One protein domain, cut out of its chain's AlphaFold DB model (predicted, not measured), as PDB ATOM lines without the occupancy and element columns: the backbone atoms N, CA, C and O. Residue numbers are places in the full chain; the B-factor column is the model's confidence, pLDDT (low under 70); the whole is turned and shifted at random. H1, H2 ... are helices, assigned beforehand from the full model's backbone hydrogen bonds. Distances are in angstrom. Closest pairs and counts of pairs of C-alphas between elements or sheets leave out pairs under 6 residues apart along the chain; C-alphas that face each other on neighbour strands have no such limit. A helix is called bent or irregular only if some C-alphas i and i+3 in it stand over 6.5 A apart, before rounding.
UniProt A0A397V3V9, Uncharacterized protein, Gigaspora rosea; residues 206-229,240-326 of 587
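What this domain is: This is residues 206 to 229 and 240 to 326 of the 587 residues of an uncharacterized protein of Gigaspora rosea (UniProt A0A397V3V9). This is an elongated four-helix bundle, up and down, each member running against the one before it in the chain: H1, H2, H3 and H4b, the second arm of the bent helix H4. H1 packs beside both H2 and H3, H4b packs along H2, and the side between H3 and H4b is looser; the arm H4a turns off at a steep tilt. The printed part has 111 residues with four named helices, H1 to H4 in order, and no named strand: all helix. It is compact, with a radius of gyration of the C-alphas of 14.2 A and spans of 43 by 23 by 20 A.

Where its parts are: H1, residues 206 to 229, is 34.6 A long and begins at C-alpha 206 (601.921, 656.504, 758.104). H2, residues 240 to 269, is 38.5 A long; it has a kink of 56 degrees near residue 263 and is irregular, C-alphas 264 and 267 being 8.2 A apart. H3, residues 272 to 291, is 30.1 A long and irregular, with 8.3 A between C-alphas 273 and 276. H4, residues 300 to 323, was assigned as one helix by its hydrogen bonds but is bent, C-alphas 309 and 312 being 6.8 A apart; its arms are H4a, residues 300 to 309, and H4b, residues 312 to 323, ending at C-alpha 323 (608.733, 659.925, 739.477).

How they stand to each other: H1 touches H2 at a shallow tilt of 24 degrees, opposite ways, the closest C-alphas being those of Ala 217 and Val 251, 5.1 A apart. H1 touches H3, the same way at 11 degrees, a shallow tilt; the closest C-alphas, of Ser 214 and Ala 284, are 5.4 A apart. H2, with residues 252 to 266, touches H4b, closest at the C-alphas of Leu 259 and Thr 317, 4.7 A. H2 and H3 touch only at the corner, closest at the C-alphas of Ile 269 and Ile 277, 6.7 A. H3 and H4b are close but not clearly touching; H1 and H4b are apart. Every O i to N i+4 pair is within hydrogen-bond range in H1, H4a and H4b; in H2 it is 24 of 26 and in H3 13 of 16.

The domain as a whole: The C-alphas farthest apart, of Asn 240 and Ile 326, are 44.8 A apart. Residues 230 to 239 are not printed, and C-alphas 229 and 240 are 11.6 A apart across this cut. The link H2 to H3 is tight and H3 to H4 short. The model's mean pLDDT over the printed part is 71.1, with residues 290 to 307 among those under 70.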
ATOM      1  N   LEU A 206     601.951 655.957 759.465       76.62
ATOM      2  CA  LEU A 206     601.921 656.504 758.104       76.62
ATOM      3  C   LEU A 206     600.612 656.163 757.370       76.62
ATOM      4  O   LEU A 206     600.030 657.030 756.722       76.62
ATOM      5  N   ASP A 207     600.110 654.941 757.553       75.56
ATOM      6  CA  ASP A 207     598.822 654.486 757.022       75.56
ATOM      7  C   ASP A 207     597.662 655.389 757.457       75.56
ATOM      8  O   ASP A 207     596.847 655.798 756.634       75.56
ATOM      9  N   SER A 208     597.605 655.735 758.748       75.06
ATOM     10  CA  SER A 208     596.564 656.593 759.324       75.06
ATOM     11  C   SER A 208     596.689 658.026 758.813       75.06
ATOM     12  O   SER A 208     595.688 658.614 758.407       75.06
ATOM     13  N   ILE A 209     597.911 658.569 758.738       78.69
ATOM     14  CA  ILE A 209     598.158 659.899 758.159       78.69
ATOM     15  C   ILE A 209     597.587 659.977 756.746       78.69
ATOM     16  O   ILE A 209     596.806 660.875 756.431       78.69
ATOM     17  N   ILE A 210     597.992 659.032 755.900       81.06
ATOM     18  CA  ILE A 210     597.637 659.039 754.486       81.06
ATOM     19  C   ILE A 210     596.142 658.794 754.319       81.06
ATOM     20  O   ILE A 210     595.494 659.532 753.583       81.06
ATOM     21  N   TYR A 211     595.576 657.836 755.054       81.81
ATOM     22  CA  TYR A 211     594.143 657.582 755.042       81.81
ATOM     23  C   TYR A 211     593.331 658.828 755.406       81.81
ATOM     24  O   TYR A 211     592.406 659.180 754.677       81.81
ATOM     25  N   ASN A 212     593.693 659.535 756.478       77.06
ATOM     26  CA  ASN A 212     592.965 660.728 756.905       77.06
ATOM     27  C   ASN A 212     593.089 661.878 755.904       77.06
ATOM     28  O   ASN A 212     592.077 662.469 755.536       77.06
ATOM     29  N   LEU A 213     594.302 662.168 755.416       83.38
ATOM     30  CA  LEU A 213     594.515 663.212 754.408       83.38
ATOM     31  C   LEU A 213     593.731 662.917 753.120       83.38
ATOM     32  O   LEU A 213     593.072 663.810 752.588       83.38
ATOM     33  N   SER A 214     593.767 661.670 752.646       80.50
ATOM     34  CA  SER A 214     593.032 661.213 751.464       80.50
ATOM     35  C   SER A 214     591.516 661.279 751.666       80.50
ATOM     36  O   SER A 214     590.815 661.869 750.844       80.50
ATOM     37  N   ARG A 215     591.002 660.731 752.774       80.75
ATOM     38  CA  ARG A 215     589.569 660.729 753.102       80.75
ATOM     39  C   ARG A 215     589.028 662.149 753.222       80.75
ATOM     40  O   ARG A 215     587.995 662.462 752.632       80.75
ATOM     41  N   ASP A 216     589.717 663.012 753.963       79.38
ATOM     42  CA  ASP A 216     589.239 664.362 754.236       79.38
ATOM     43  C   ASP A 216     589.341 665.249 752.983       79.38
ATOM     44  O   ASP A 216     588.436 666.053 752.740       79.38
ATOM     45  N   ALA A 217     590.363 665.067 752.134       80.31
ATOM     46  CA  ALA A 217     590.427 665.717 750.823       80.31
ATOM     47  C   ALA A 217     589.201 665.365 749.969       80.31
ATOM     48  O   ALA A 217     588.496 666.263 749.499       80.31
ATOM     49  N   SER A 218     588.901 664.073 749.814       75.06
ATOM     50  CA  SER A 218     587.771 663.623 749.003       75.06
ATOM     51  C   SER A 218     586.419 664.019 749.595       75.06
ATOM     52  O   SER A 218     585.545 664.483 748.868       75.06
ATOM     53  N   TYR A 219     586.237 663.921 750.913       78.50
ATOM     54  CA  TYR A 219     584.995 664.323 751.574       78.50
ATOM     55  C   TYR A 219     584.703 665.821 751.395       78.50
ATOM     56  O   TYR A 219     583.587 666.208 751.037       78.50
ATOM     57  N   ASN A 220     585.709 666.681 751.593       76.06
ATOM     58  CA  ASN A 220     585.548 668.120 751.382       76.06
ATOM     59  C   ASN A 220     585.333 668.458 749.899       76.06
ATOM     60  O   ASN A 220     584.544 669.351 749.592       76.06
ATOM     61  N   PHE A 221     585.952 667.716 748.977       77.25
ATOM     62  CA  PHE A 221     585.710 667.888 747.546       77.25
ATOM     63  C   PHE A 221     584.296 667.447 747.137       77.25
ATOM     64  O   PHE A 221     583.627 668.139 746.378       77.25
ATOM     65  N   SER A 222     583.772 666.362 747.711       75.62
ATOM     66  CA  SER A 222     582.380 665.935 747.509       75.62
ATOM     67  C   SER A 222     581.386 667.010 747.958       75.62
ATOM     68  O   SER A 222     580.433 667.324 747.246       75.62
ATOM     69  N   LYS A 223     581.639 667.642 749.115       74.12
ATOM     70  CA  LYS A 223     580.845 668.789 749.585       74.12
ATOM     71  C   LYS A 223     580.897 669.970 748.626       74.12
ATOM     72  O   LYS A 223     579.856 670.566 748.377       74.12
ATOM     73  N   LEU A 224     582.078 670.281 748.092       74.88
ATOM     74  CA  LEU A 224     582.255 671.339 747.100       74.88
ATOM     75  C   LEU A 224     581.395 671.077 745.859       74.88
ATOM     76  O   LEU A 224     580.597 671.925 745.477       74.88
ATOM     77  N   VAL A 225     581.493 669.877 745.284       70.75
ATOM     78  CA  VAL A 225     580.715 669.484 744.101       70.75
ATOM     79  C   VAL A 225     579.212 669.547 744.389       70.75
ATOM     80  O   VAL A 225     578.463 670.123 743.606       70.75
ATOM     81  N   LYS A 226     578.762 669.033 745.543       71.38
ATOM     82  CA  LYS A 226     577.354 669.129 745.963       71.38
ATOM     83  C   LYS A 226     576.890 670.580 746.093       71.38
ATOM     84  O   LYS A 226     575.818 670.883 745.594       71.38
ATOM     85  N   SER A 227     577.693 671.459 746.699       67.88
ATOM     86  CA  SER A 227     577.353 672.882 746.852       67.88
ATOM     87  C   SER A 227     577.265 673.637 745.525       67.88
ATOM     88  O   SER A 227     576.538 674.616 745.434       67.88
ATOM     89  N   ILE A 228     577.981 673.178 744.494       66.12
ATOM     90  CA  ILE A 228     577.918 673.774 743.155       66.12
ATOM     91  C   ILE A 228     576.708 673.244 742.372       66.12
ATOM     92  O   ILE A 228     576.099 673.990 741.614       66.12
ATOM     93  N   ASN A 229     576.335 671.979 742.584       60.47
ATOM     94  CA  ASN A 229     575.212 671.339 741.893       60.47
ATOM     95  C   ASN A 229     573.842 671.634 742.535       60.47
ATOM     96  O   ASN A 229     572.820 671.330 741.930       60.47
ATOM     97  N   ASN A 240     577.805 682.556 747.617       55.88
ATOM     98  CA  ASN A 240     578.183 681.226 747.121       55.88
ATOM     99  C   ASN A 240     579.648 681.155 746.655       55.88
ATOM    100  O   ASN A 240     580.349 680.183 746.946       55.88
ATOM    101  N   VAL A 241     580.174 682.226 746.049       61.75
ATOM    102  CA  VAL A 241     581.589 682.312 745.619       61.75
ATOM    103  C   VAL A 241     582.545 682.192 746.811       61.75
ATOM    104  O   VAL A 241     583.509 681.431 746.770       61.75
ATOM    105  N   LYS A 242     582.233 682.859 747.932       67.12
ATOM    106  CA  LYS A 242     583.046 682.787 749.159       67.12
ATOM    107  C   LYS A 242     583.063 681.388 749.778       67.12
ATOM    108  O   LYS A 242     584.057 681.007 750.398       67.12
ATOM    109  N   GLN A 243     581.977 680.624 749.645       67.44
ATOM    110  CA  GLN A 243     581.918 679.244 750.134       67.44
ATOM    111  C   GLN A 243     582.723 678.294 749.239       67.44
ATOM    112  O   GLN A 243     583.502 677.498 749.765       67.44
ATOM    113  N   ILE A 244     582.613 678.436 747.915       67.88
ATOM    114  CA  ILE A 244     583.417 677.700 746.927       67.88
ATOM    115  C   ILE A 244     584.911 677.961 747.149       67.88
ATOM    116  O   ILE A 244     585.689 677.016 747.273       67.88
ATOM    117  N   ASP A 245     585.314 679.228 747.297       72.69
ATOM    118  CA  ASP A 245     586.701 679.615 747.583       72.69
ATOM    119  C   ASP A 245     587.209 678.988 748.884       72.69
ATOM    120  O   ASP A 245     588.319 678.445 748.945       72.69
ATOM    121  N   LYS A 246     586.379 679.020 749.931       74.69
ATOM    122  CA  LYS A 246     586.714 678.436 751.228       74.69
ATOM    123  C   LYS A 246     586.922 676.926 751.116       74.69
ATOM    124  O   LYS A 246     587.955 676.433 751.563       74.69
ATOM    125  N   ILE A 247     585.986 676.188 750.514       71.81
ATOM    126  CA  ILE A 247     586.074 674.723 750.418       71.81
ATOM    127  C   ILE A 247     587.187 674.298 749.441       71.81
ATOM    128  O   ILE A 247     587.934 673.371 749.749       71.81
ATOM    129  N   SER A 248     587.401 675.019 748.334       75.06
ATOM    130  CA  SER A 248     588.546 674.816 747.430       75.06
ATOM    131  C   SER A 248     589.887 674.981 748.160       75.06
ATOM    132  O   SER A 248     590.772 674.132 748.040       75.06
ATOM    133  N   THR A 249     590.017 676.014 749.002       82.50
ATOM    134  CA  THR A 249     591.213 676.231 749.838       82.50
ATOM    135  C   THR A 249     591.455 675.062 750.795       82.50
ATOM    136  O   THR A 249     592.596 674.643 750.992       82.50
ATOM    137  N   ILE A 250     590.386 674.502 751.363       80.88
ATOM    138  CA  ILE A 250     590.449 673.352 752.272       80.88
ATOM    139  C   ILE A 250     590.901 672.088 751.534       80.88
ATOM    140  O   ILE A 250     591.773 671.370 752.017       80.88
ATOM    141  N   VAL A 251     590.348 671.822 750.350       81.56
ATOM    142  CA  VAL A 251     590.757 670.677 749.522       81.56
ATOM    143  C   VAL A 251     592.226 670.812 749.125       81.56
ATOM    144  O   VAL A 251     593.013 669.889 749.334       81.56
ATOM    145  N   ARG A 252     592.626 671.994 748.644       84.94
ATOM    146  CA  ARG A 252     594.023 672.316 748.335       84.94
ATOM    147  C   ARG A 252     594.936 672.078 749.534       84.94
ATOM    148  O   ARG A 252     596.017 671.515 749.365       84.94
ATOM    149  N   PHE A 253     594.515 672.485 750.730       86.25
ATOM    150  CA  PHE A 253     595.256 672.251 751.963       86.25
ATOM    151  C   PHE A 253     595.547 670.755 752.165       86.25
ATOM    152  O   PHE A 253     596.720 670.396 752.278       86.25
ATOM    153  N   TYR A 254     594.542 669.877 752.113       85.69
ATOM    154  CA  TYR A 254     594.753 668.441 752.325       85.69
ATOM    155  C   TYR A 254     595.625 667.791 751.243       85.69
ATOM    156  O   TYR A 254     596.560 667.065 751.579       85.69
ATOM    157  N   ILE A 255     595.397 668.095 749.957       83.56
ATOM    158  CA  ILE A 255     596.202 667.521 748.860       83.56
ATOM    159  C   ILE A 255     597.657 668.012 748.934       83.56
ATOM    160  O   ILE A 255     598.580 667.238 748.710       83.56
ATOM    161  N   THR A 256     597.896 669.270 749.323       86.50
ATOM    162  CA  THR A 256     599.265 669.792 749.501       86.50
ATOM    163  C   THR A 256     600.000 669.063 750.627       86.50
ATOM    164  O   THR A 256     601.174 668.728 750.490       86.50
ATOM    165  N   HIS A 257     599.314 668.785 751.737       86.81
ATOM    166  CA  HIS A 257     599.907 668.045 752.852       86.81
ATOM    167  C   HIS A 257     600.157 666.579 752.472       86.81
ATOM    168  O   HIS A 257     601.210 666.030 752.803       86.81
ATOM    169  N   LEU A 258     599.254 665.979 751.690       86.62
ATOM    170  CA  LEU A 258     599.441 664.651 751.113       86.62
ATOM    171  C   LEU A 258     600.659 664.603 750.180       86.62
ATOM    172  O   LEU A 258     601.495 663.719 750.337       86.62
ATOM    173  N   LEU A 259     600.821 665.581 749.281       85.62
ATOM    174  CA  LEU A 259     601.996 665.728 748.413       85.62
ATOM    175  C   LEU A 259     603.299 665.742 749.214       85.62
ATOM    176  O   LEU A 259     604.258 665.057 748.859       85.62
ATOM    177  N   SER A 260     603.351 666.528 750.287       86.00
ATOM    178  CA  SER A 260     604.531 666.631 751.146       86.00
ATOM    179  C   SER A 260     604.859 665.313 751.849       86.00
ATOM    180  O   SER A 260     606.027 664.924 751.876       86.00
ATOM    181  N   ILE A 261     603.852 664.605 752.377       82.88
ATOM    182  CA  ILE A 261     604.043 663.282 752.991       82.88
ATOM    183  C   ILE A 261     604.506 662.266 751.947       82.88
ATOM    184  O   ILE A 261     605.493 661.574 752.188       82.88
ATOM    185  N   VAL A 262     603.864 662.222 750.776       79.62
ATOM    186  CA  VAL A 262     604.248 661.345 749.662       79.62
ATOM    187  C   VAL A 262     605.697 661.589 749.262       79.62
ATOM    188  O   VAL A 262     606.489 660.656 749.281       79.62
ATOM    189  N   LYS A 263     606.082 662.841 748.982       79.44
ATOM    190  CA  LYS A 263     607.467 663.189 748.623       79.44
ATOM    191  C   LYS A 263     608.464 662.777 749.702       79.44
ATOM    192  O   LYS A 263     609.559 662.318 749.393       79.44
ATOM    193  N   CYS A 264     608.102 662.944 750.970       77.81
ATOM    194  CA  CYS A 264     608.982 662.600 752.074       77.81
ATOM    195  C   CYS A 264     609.119 661.080 752.254       77.81
ATOM    196  O   CYS A 264     610.231 660.590 752.440       77.81
ATOM    197  N   TYR A 265     608.029 660.319 752.151       77.44
ATOM    198  CA  TYR A 265     607.972 658.895 752.497       77.44
ATOM    199  C   TYR A 265     607.875 657.953 751.293       77.44
ATOM    200  O   TYR A 265     607.646 656.762 751.499       77.44
ATOM    201  N   VAL A 266     608.099 658.442 750.067       73.94
ATOM    202  CA  VAL A 266     607.973 657.658 748.826       73.94
ATOM    203  C   VAL A 266     608.699 656.310 748.926       73.94
ATOM    204  O   VAL A 266     608.058 655.276 748.806       73.94
ATOM    205  N   ASP A 267     609.969 656.284 749.346       68.25
ATOM    206  CA  ASP A 267     610.765 655.048 749.485       68.25
ATOM    207  C   ASP A 267     610.139 653.974 750.400       68.25
ATOM    208  O   ASP A 267     610.526 652.808 750.344       68.25
ATOM    209  N   ILE A 268     609.250 654.370 751.318       72.69
ATOM    210  CA  ILE A 268     608.527 653.471 752.230       72.69
ATOM    211  C   ILE A 268     607.175 653.097 751.633       72.69
ATOM    212  O   ILE A 268     606.838 651.918 751.605       72.69
ATOM    213  N   ILE A 269     606.438 654.088 751.125       72.25
ATOM    214  CA  ILE A 269     605.132 653.905 750.481       72.25
ATOM    215  C   ILE A 269     605.242 652.895 749.332       72.25
ATOM    216  O   ILE A 269     604.345 652.076 749.158       72.25
ATOM    217  N   LEU A 270     606.355 652.922 748.591       65.62
ATOM    218  CA  LEU A 270     606.584 652.061 747.432       65.62
ATOM    219  C   LEU A 270     606.996 650.625 747.774       65.62
ATOM    220  O   LEU A 270     607.030 649.783 746.884       65.62
ATOM    221  N   LYS A 271     607.276 650.296 749.042       64.62
ATOM    222  CA  LYS A 271     607.604 648.917 749.429       64.62
ATOM    223  C   LYS A 271     606.355 648.038 749.448       64.62
ATOM    224  O   LYS A 271     605.291 648.460 749.895       64.62
ATOM    225  N   ASN A 272     606.521 646.771 749.056       53.28
ATOM    226  CA  ASN A 272     605.454 645.763 748.952       53.28
ATOM    227  C   ASN A 272     604.522 645.640 750.183       53.28
ATOM    228  O   ASN A 272     603.380 645.211 750.020       53.28
ATOM    229  N   GLU A 273     604.969 646.026 751.381       58.31
ATOM    230  CA  GLU A 273     604.194 645.985 752.636       58.31
ATOM    231  C   GLU A 273     603.124 647.092 752.754       58.31
ATOM    232  O   GLU A 273     602.207 646.967 753.559       58.31
ATOM    233  N   HIS A 274     603.183 648.142 751.925       63.50
ATOM    234  CA  HIS A 274     602.305 649.317 752.015       63.50
ATOM    235  C   HIS A 274     601.393 649.509 750.787       63.50
ATOM    236  O   HIS A 274     600.901 650.608 750.523       63.50
ATOM    237  N   LYS A 275     601.107 648.439 750.028       62.22
ATOM    238  CA  LYS A 275     600.265 648.501 748.810       62.22
ATOM    239  C   LYS A 275     598.891 649.141 749.038       62.22
ATOM    240  O   LYS A 275     598.369 649.806 748.146       62.22
ATOM    241  N   HIS A 276     598.290 648.964 750.214       69.44
ATOM    242  CA  HIS A 276     597.009 649.584 750.574       69.44
ATOM    243  C   HIS A 276     597.101 651.108 750.713       69.44
ATOM    244  O   HIS A 276     596.135 651.796 750.381       69.44
ATOM    245  N   ILE A 277     598.250 651.646 751.135       74.06
ATOM    246  CA  ILE A 277     598.489 653.093 751.202       74.06
ATOM    247  C   ILE A 277     598.385 653.694 749.804       74.06
ATOM    248  O   ILE A 277     597.636 654.647 749.589       74.06
ATOM    249  N   ILE A 278     599.109 653.117 748.844       70.62
ATOM    250  CA  ILE A 278     599.118 653.602 747.461       70.62
ATOM    251  C   ILE A 278     597.702 653.581 746.888       70.62
ATOM    252  O   ILE A 278     597.250 654.573 746.322       70.62
ATOM    253  N   ARG A 279     596.969 652.480 747.103       70.69
ATOM    254  CA  ARG A 279     595.561 652.368 746.693       70.69
ATOM    255  C   ARG A 279     594.715 653.497 747.280       70.69
ATOM    256  O   ARG A 279     593.955 654.120 746.550       70.69
ATOM    257  N   THR A 280     594.889 653.801 748.565       73.25
ATOM    258  CA  THR A 280     594.153 654.869 749.263       73.25
ATOM    259  C   THR A 280     594.425 656.248 748.661       73.25
ATOM    260  O   THR A 280     593.490 657.015 748.422       73.25
ATOM    261  N   ILE A 281     595.690 656.553 748.350       75.12
ATOM    262  CA  ILE A 281     596.061 657.816 747.701       75.12
ATOM    263  C   ILE A 281     595.432 657.904 746.314       75.12
ATOM    264  O   ILE A 281     594.784 658.898 745.993       75.12
ATOM    265  N   LEU A 282     595.591 656.851 745.510       73.75
ATOM    266  CA  LEU A 282     595.077 656.812 744.147       73.75
ATOM    267  C   LEU A 282     593.554 656.952 744.115       73.75
ATOM    268  O   LEU A 282     593.058 657.747 743.327       73.75
ATOM    269  N   TYR A 283     592.814 656.281 745.002       71.94
ATOM    270  CA  TYR A 283     591.358 656.440 745.089       71.94
ATOM    271  C   TYR A 283     590.940 657.890 745.339       71.94
ATOM    272  O   TYR A 283     590.024 658.387 744.682       71.94
ATOM    273  N   ALA A 284     591.625 658.588 746.247       74.12
ATOM    274  CA  ALA A 284     591.318 659.983 746.534       74.12
ATOM    275  C   ALA A 284     591.604 660.904 745.337       74.12
ATOM    276  O   ALA A 284     590.774 661.757 745.012       74.12
ATOM    277  N   LEU A 285     592.741 660.713 744.656       77.00
ATOM    278  CA  LEU A 285     593.098 661.496 743.468       77.00
ATOM    279  C   LEU A 285     592.145 661.207 742.292       77.00
ATOM    280  O   LEU A 285     591.694 662.148 741.641       77.00
ATOM    281  N   ILE A 286     591.776 659.939 742.063       70.81
ATOM    282  CA  ILE A 286     590.788 659.532 741.045       70.81
ATOM    283  C   ILE A 286     589.451 660.209 741.291       70.81
ATOM    284  O   ILE A 286     588.881 660.782 740.363       70.81
ATOM    285  N   PHE A 287     588.966 660.178 742.533       72.75
ATOM    286  CA  PHE A 287     587.703 660.813 742.875       72.75
ATOM    287  C   PHE A 287     587.696 662.293 742.494       72.75
ATOM    288  O   PHE A 287     586.781 662.746 741.810       72.75
ATOM    289  N   ILE A 288     588.742 663.028 742.879       74.06
ATOM    290  CA  ILE A 288     588.848 664.465 742.615       74.06
ATOM    291  C   ILE A 288     588.873 664.739 741.107       74.06
ATOM    292  O   ILE A 288     588.085 665.547 740.626       74.06
ATOM    293  N   VAL A 289     589.711 664.029 740.348       70.50
ATOM    294  CA  VAL A 289     589.825 664.229 738.894       70.50
ATOM    295  C   VAL A 289     588.537 663.850 738.165       70.50
ATOM    296  O   VAL A 289     588.080 664.607 737.315       70.50
ATOM    297  N   SER A 290     587.905 662.727 738.515       67.12
ATOM    298  CA  SER A 290     586.656 662.281 737.870       67.12
ATOM    299  C   SER A 290     585.534 663.321 737.980       67.12
ATOM    300  O   SER A 290     584.716 663.469 737.076       67.12
ATOM    301  N   LYS A 291     585.519 664.077 739.079       68.62
ATOM    302  CA  LYS A 291     584.536 665.120 739.369       68.62
ATOM    303  C   LYS A 291     584.939 666.506 738.847       68.62
ATOM    304  O   LYS A 291     584.088 667.386 738.812       68.62
ATOM    305  N   LEU A 292     586.187 666.684 738.408       67.69
ATOM    306  CA  LEU A 292     586.642 667.843 737.625       67.69
ATOM    307  C   LEU A 292     586.405 667.664 736.115       67.69
ATOM    308  O   LEU A 292     586.707 668.577 735.345       67.69
ATOM    309  N   SER A 293     585.869 666.513 735.683       62.12
ATOM    310  CA  SER A 293     585.543 666.239 734.279       62.12
ATOM    311  C   SER A 293     584.690 667.362 733.671       62.12
ATOM    312  O   SER A 293     583.739 667.804 734.321       62.12
ATOM    313  N   PRO A 294     584.973 667.807 732.429       53.22
ATOM    314  CA  PRO A 294     584.157 668.790 731.722       53.22
ATOM    315  C   PRO A 294     582.692 668.351 731.578       53.22
ATOM    316  O   PRO A 294     581.813 669.198 731.481       53.22
ATOM    317  N   ASN A 295     582.429 667.040 731.629       49.75
ATOM    318  CA  ASN A 295     581.088 666.457 731.543       49.75
ATOM    319  C   ASN A 295     580.362 666.371 732.900       49.75
ATOM    320  O   ASN A 295     579.215 665.928 732.958       49.75
ATOM    321  N   CYS A 296     581.013 666.732 734.012       52.75
ATOM    322  CA  CYS A 296     580.365 666.764 735.321       52.75
ATOM    323  C   CYS A 296     579.470 668.012 735.426       52.75
ATOM    324  O   CYS A 296     579.846 669.066 734.933       52.75
ATOM    325  N   LEU A 297     578.319 667.896 736.105       48.19
ATOM    326  CA  LEU A 297     577.233 668.898 736.263       48.19
ATOM    327  C   LEU A 297     577.631 670.265 736.887       48.19
ATOM    328  O   LEU A 297     576.770 671.051 737.272       48.19
ATOM    329  N   ILE A 298     578.923 670.555 736.992       53.28
ATOM    330  CA  ILE A 298     579.494 671.809 737.469       53.28
ATOM    331  C   ILE A 298     579.400 672.832 736.330       53.28
ATOM    332  O   ILE A 298     579.784 672.551 735.197       53.28
ATOM    333  N   THR A 299     578.925 674.044 736.613       55.44
ATOM    334  CA  THR A 299     578.920 675.122 735.612       55.44
ATOM    335  C   THR A 299     580.334 675.379 735.076       55.44
ATOM    336  O   THR A 299     581.300 675.439 735.840       55.44
ATOM    337  N   ALA A 300     580.468 675.552 733.756       54.34
ATOM    338  CA  ALA A 300     581.764 675.608 733.066       54.34
ATOM    339  C   ALA A 300     582.760 676.614 733.685       54.34
ATOM    340  O   ALA A 300     583.940 676.315 733.843       54.34
ATOM    341  N   HIS A 301     582.289 677.787 734.126       58.19
ATOM    342  CA  HIS A 301     583.132 678.788 734.795       58.19
ATOM    343  C   HIS A 301     583.631 678.366 736.187       58.19
ATOM    344  O   HIS A 301     584.785 678.632 736.525       58.19
ATOM    345  N   ALA A 302     582.799 677.702 736.995       59.97
ATOM    346  CA  ALA A 302     583.231 677.187 738.292       59.97
ATOM    347  C   ALA A 302     584.222 676.027 738.116       59.97
ATOM    348  O   ALA A 302     585.192 675.931 738.867       59.97
ATOM    349  N   ASN A 303     584.022 675.194 737.090       63.47
ATOM    350  CA  ASN A 303     584.922 674.088 736.783       63.47
ATOM    351  C   ASN A 303     586.320 674.586 736.383       63.47
ATOM    352  O   ASN A 303     587.304 674.143 736.970       63.47
ATOM    353  N   ASN A 304     586.417 675.581 735.493       62.94
ATOM    354  CA  ASN A 304     587.706 676.148 735.073       62.94
ATOM    355  C   ASN A 304     588.505 676.708 736.264       62.94
ATOM    356  O   ASN A 304     589.676 676.380 736.444       62.94
ATOM    357  N   SER A 305     587.853 677.472 737.149       66.06
ATOM    358  CA  SER A 305     588.523 678.021 738.337       66.06
ATOM    359  C   SER A 305     588.977 676.935 739.324       66.06
ATOM    360  O   SER A 305     590.020 677.064 739.974       66.06
ATOM    361  N   LEU A 306     588.218 675.842 739.455       68.44
ATOM    362  CA  LEU A 306     588.608 674.710 740.295       68.44
ATOM    363  C   LEU A 306     589.754 673.905 739.690       68.44
ATOM    364  O   LEU A 306     590.669 673.523 740.427       68.44
ATOM    365  N   GLN A 307     589.735 673.686 738.376       69.88
ATOM    366  CA  GLN A 307     590.815 673.026 737.654       69.88
ATOM    367  C   GLN A 307     592.127 673.798 737.829       69.88
ATOM    368  O   GLN A 307     593.097 673.215 738.306       69.88
ATOM    369  N   GLU A 308     592.145 675.115 737.606       70.38
ATOM    370  CA  GLU A 308     593.343 675.949 737.805       70.38
ATOM    371  C   GLU A 308     593.933 675.848 739.224       70.38
ATOM    372  O   GLU A 308     595.148 675.920 739.421       70.38
ATOM    373  N   ARG A 309     593.086 675.670 740.246       73.56
ATOM    374  CA  ARG A 309     593.512 675.696 741.655       73.56
ATOM    375  C   ARG A 309     593.891 674.333 742.226       73.56
ATOM    376  O   ARG A 309     594.752 674.274 743.108       73.56
ATOM    377  N   ILE A 310     593.215 673.267 741.802       76.50
ATOM    378  CA  ILE A 310     593.315 671.931 742.411       76.50
ATOM    379  C   ILE A 310     594.125 670.983 741.525       76.50
ATOM    380  O   ILE A 310     594.969 670.246 742.046       76.50
ATOM    381  N   LEU A 311     593.927 671.039 740.205       74.75
ATOM    382  CA  LEU A 311     594.543 670.117 739.252       74.75
ATOM    383  C   LEU A 311     596.079 670.130 739.315       74.75
ATOM    384  O   LEU A 311     596.660 669.053 739.428       74.75
ATOM    385  N   PRO A 312     596.774 671.287 739.391       77.38
ATOM    386  CA  PRO A 312     598.235 671.290 739.467       77.38
ATOM    387  C   PRO A 312     598.788 670.525 740.677       77.38
ATOM    388  O   PRO A 312     599.846 669.903 740.608       77.38
ATOM    389  N   ILE A 313     598.085 670.547 741.811       76.25
ATOM    390  CA  ILE A 313     598.550 669.911 743.052       76.25
ATOM    391  C   ILE A 313     598.257 668.410 743.019       76.25
ATOM    392  O   ILE A 313     599.084 667.619 743.479       76.25
ATOM    393  N   VAL A 314     597.138 668.007 742.416       77.56
ATOM    394  CA  VAL A 314     596.859 666.600 742.092       77.56
ATOM    395  C   VAL A 314     597.945 666.047 741.170       77.56
ATOM    396  O   VAL A 314     598.547 665.025 741.498       77.56
ATOM    397  N   ASN A 315     598.278 666.772 740.099       71.12
ATOM    398  CA  ASN A 315     599.297 666.374 739.127       71.12
ATOM    399  C   ASN A 315     600.667 666.236 739.790       71.12
ATOM    400  O   ASN A 315     601.345 665.230 739.607       71.12
ATOM    401  N   ASN A 316     601.038 667.188 740.649       73.38
ATOM    402  CA  ASN A 316     602.277 667.125 741.422       73.38
ATOM    403  C   ASN A 316     602.314 665.946 742.407       73.38
ATOM    404  O   ASN A 316     603.384 665.387 742.649       73.38
ATOM    405  N   THR A 317     601.174 665.578 743.002       73.94
ATOM    406  CA  THR A 317     601.072 664.446 743.948       73.94
ATOM    407  C   THR A 317     601.199 663.126 743.221       73.94
ATOM    408  O   THR A 317     601.934 662.245 743.664       73.94
ATOM    409  N   PHE A 318     600.546 663.025 742.069       74.94
ATOM    410  CA  PHE A 318     600.686 661.895 741.174       74.94
ATOM    411  C   PHE A 318     602.136 661.759 740.692       74.94
ATOM    412  O   PHE A 318     602.765 660.729 740.914       74.94
ATOM    413  N   ALA A 319     602.723 662.829 740.153       68.31
ATOM    414  CA  ALA A 319     604.124 662.862 739.747       68.31
ATOM    415  C   ALA A 319     605.069 662.457 740.894       68.31
ATOM    416  O   ALA A 319     606.019 661.709 740.688       68.31
ATOM    417  N   ALA A 320     604.801 662.884 742.132       72.38
ATOM    418  CA  ALA A 320     605.611 662.491 743.281       72.38
ATOM    419  C   ALA A 320     605.565 660.984 743.590       72.38
ATOM    420  O   ALA A 320     606.593 660.444 743.989       72.38
ATOM    421  N   LEU A 321     604.423 660.318 743.392       70.44
ATOM    422  CA  LEU A 321     604.298 658.866 743.567       70.44
ATOM    423  C   LEU A 321     605.055 658.077 742.498       70.44
ATOM    424  O   LEU A 321     605.622 657.034 742.807       70.44
ATOM    425  N   PHE A 322     605.050 658.567 741.257       66.62
ATOM    426  CA  PHE A 322     605.564 657.812 740.114       66.62
ATOM    427  C   PHE A 322     607.000 658.180 739.708       66.62
ATOM    428  O   PHE A 322     607.654 657.365 739.066       66.62
ATOM    429  N   LEU A 323     607.508 659.367 740.079       56.84
ATOM    430  CA  LEU A 323     608.733 659.925 739.477       56.84
ATOM    431  C   LEU A 323     609.827 660.335 740.470       56.84
ATOM    432  O   LEU A 323     610.996 660.363 740.104       56.84
ATOM    433  N   ASN A 324     609.504 660.664 741.727       53.91
ATOM    434  CA  ASN A 324     610.463 661.303 742.647       53.91
ATOM    435  C   ASN A 324     611.353 660.336 743.470       53.91
ATOM    436  O   ASN A 324     611.623 660.632 744.632       53.91
ATOM    437  N   ASN A 325     611.894 659.278 742.838       45.69
ATOM    438  CA  ASN A 325     613.052 658.434 743.238       45.69
ATOM    439  C   ASN A 325     612.815 656.944 743.595       45.69
ATOM    440  O   ASN A 325     612.001 656.583 744.434       45.69
ATOM    441  N   ILE A 326     613.690 656.105 743.007       41.56
ATOM    442  CA  ILE A 326     614.227 654.804 743.485       41.56
ATOM    443  C   ILE A 326     613.222 653.650 743.731       41.56
ATOM    444  O   ILE A 326     613.565 652.674 744.393       41.56
TER     445      ILE A 326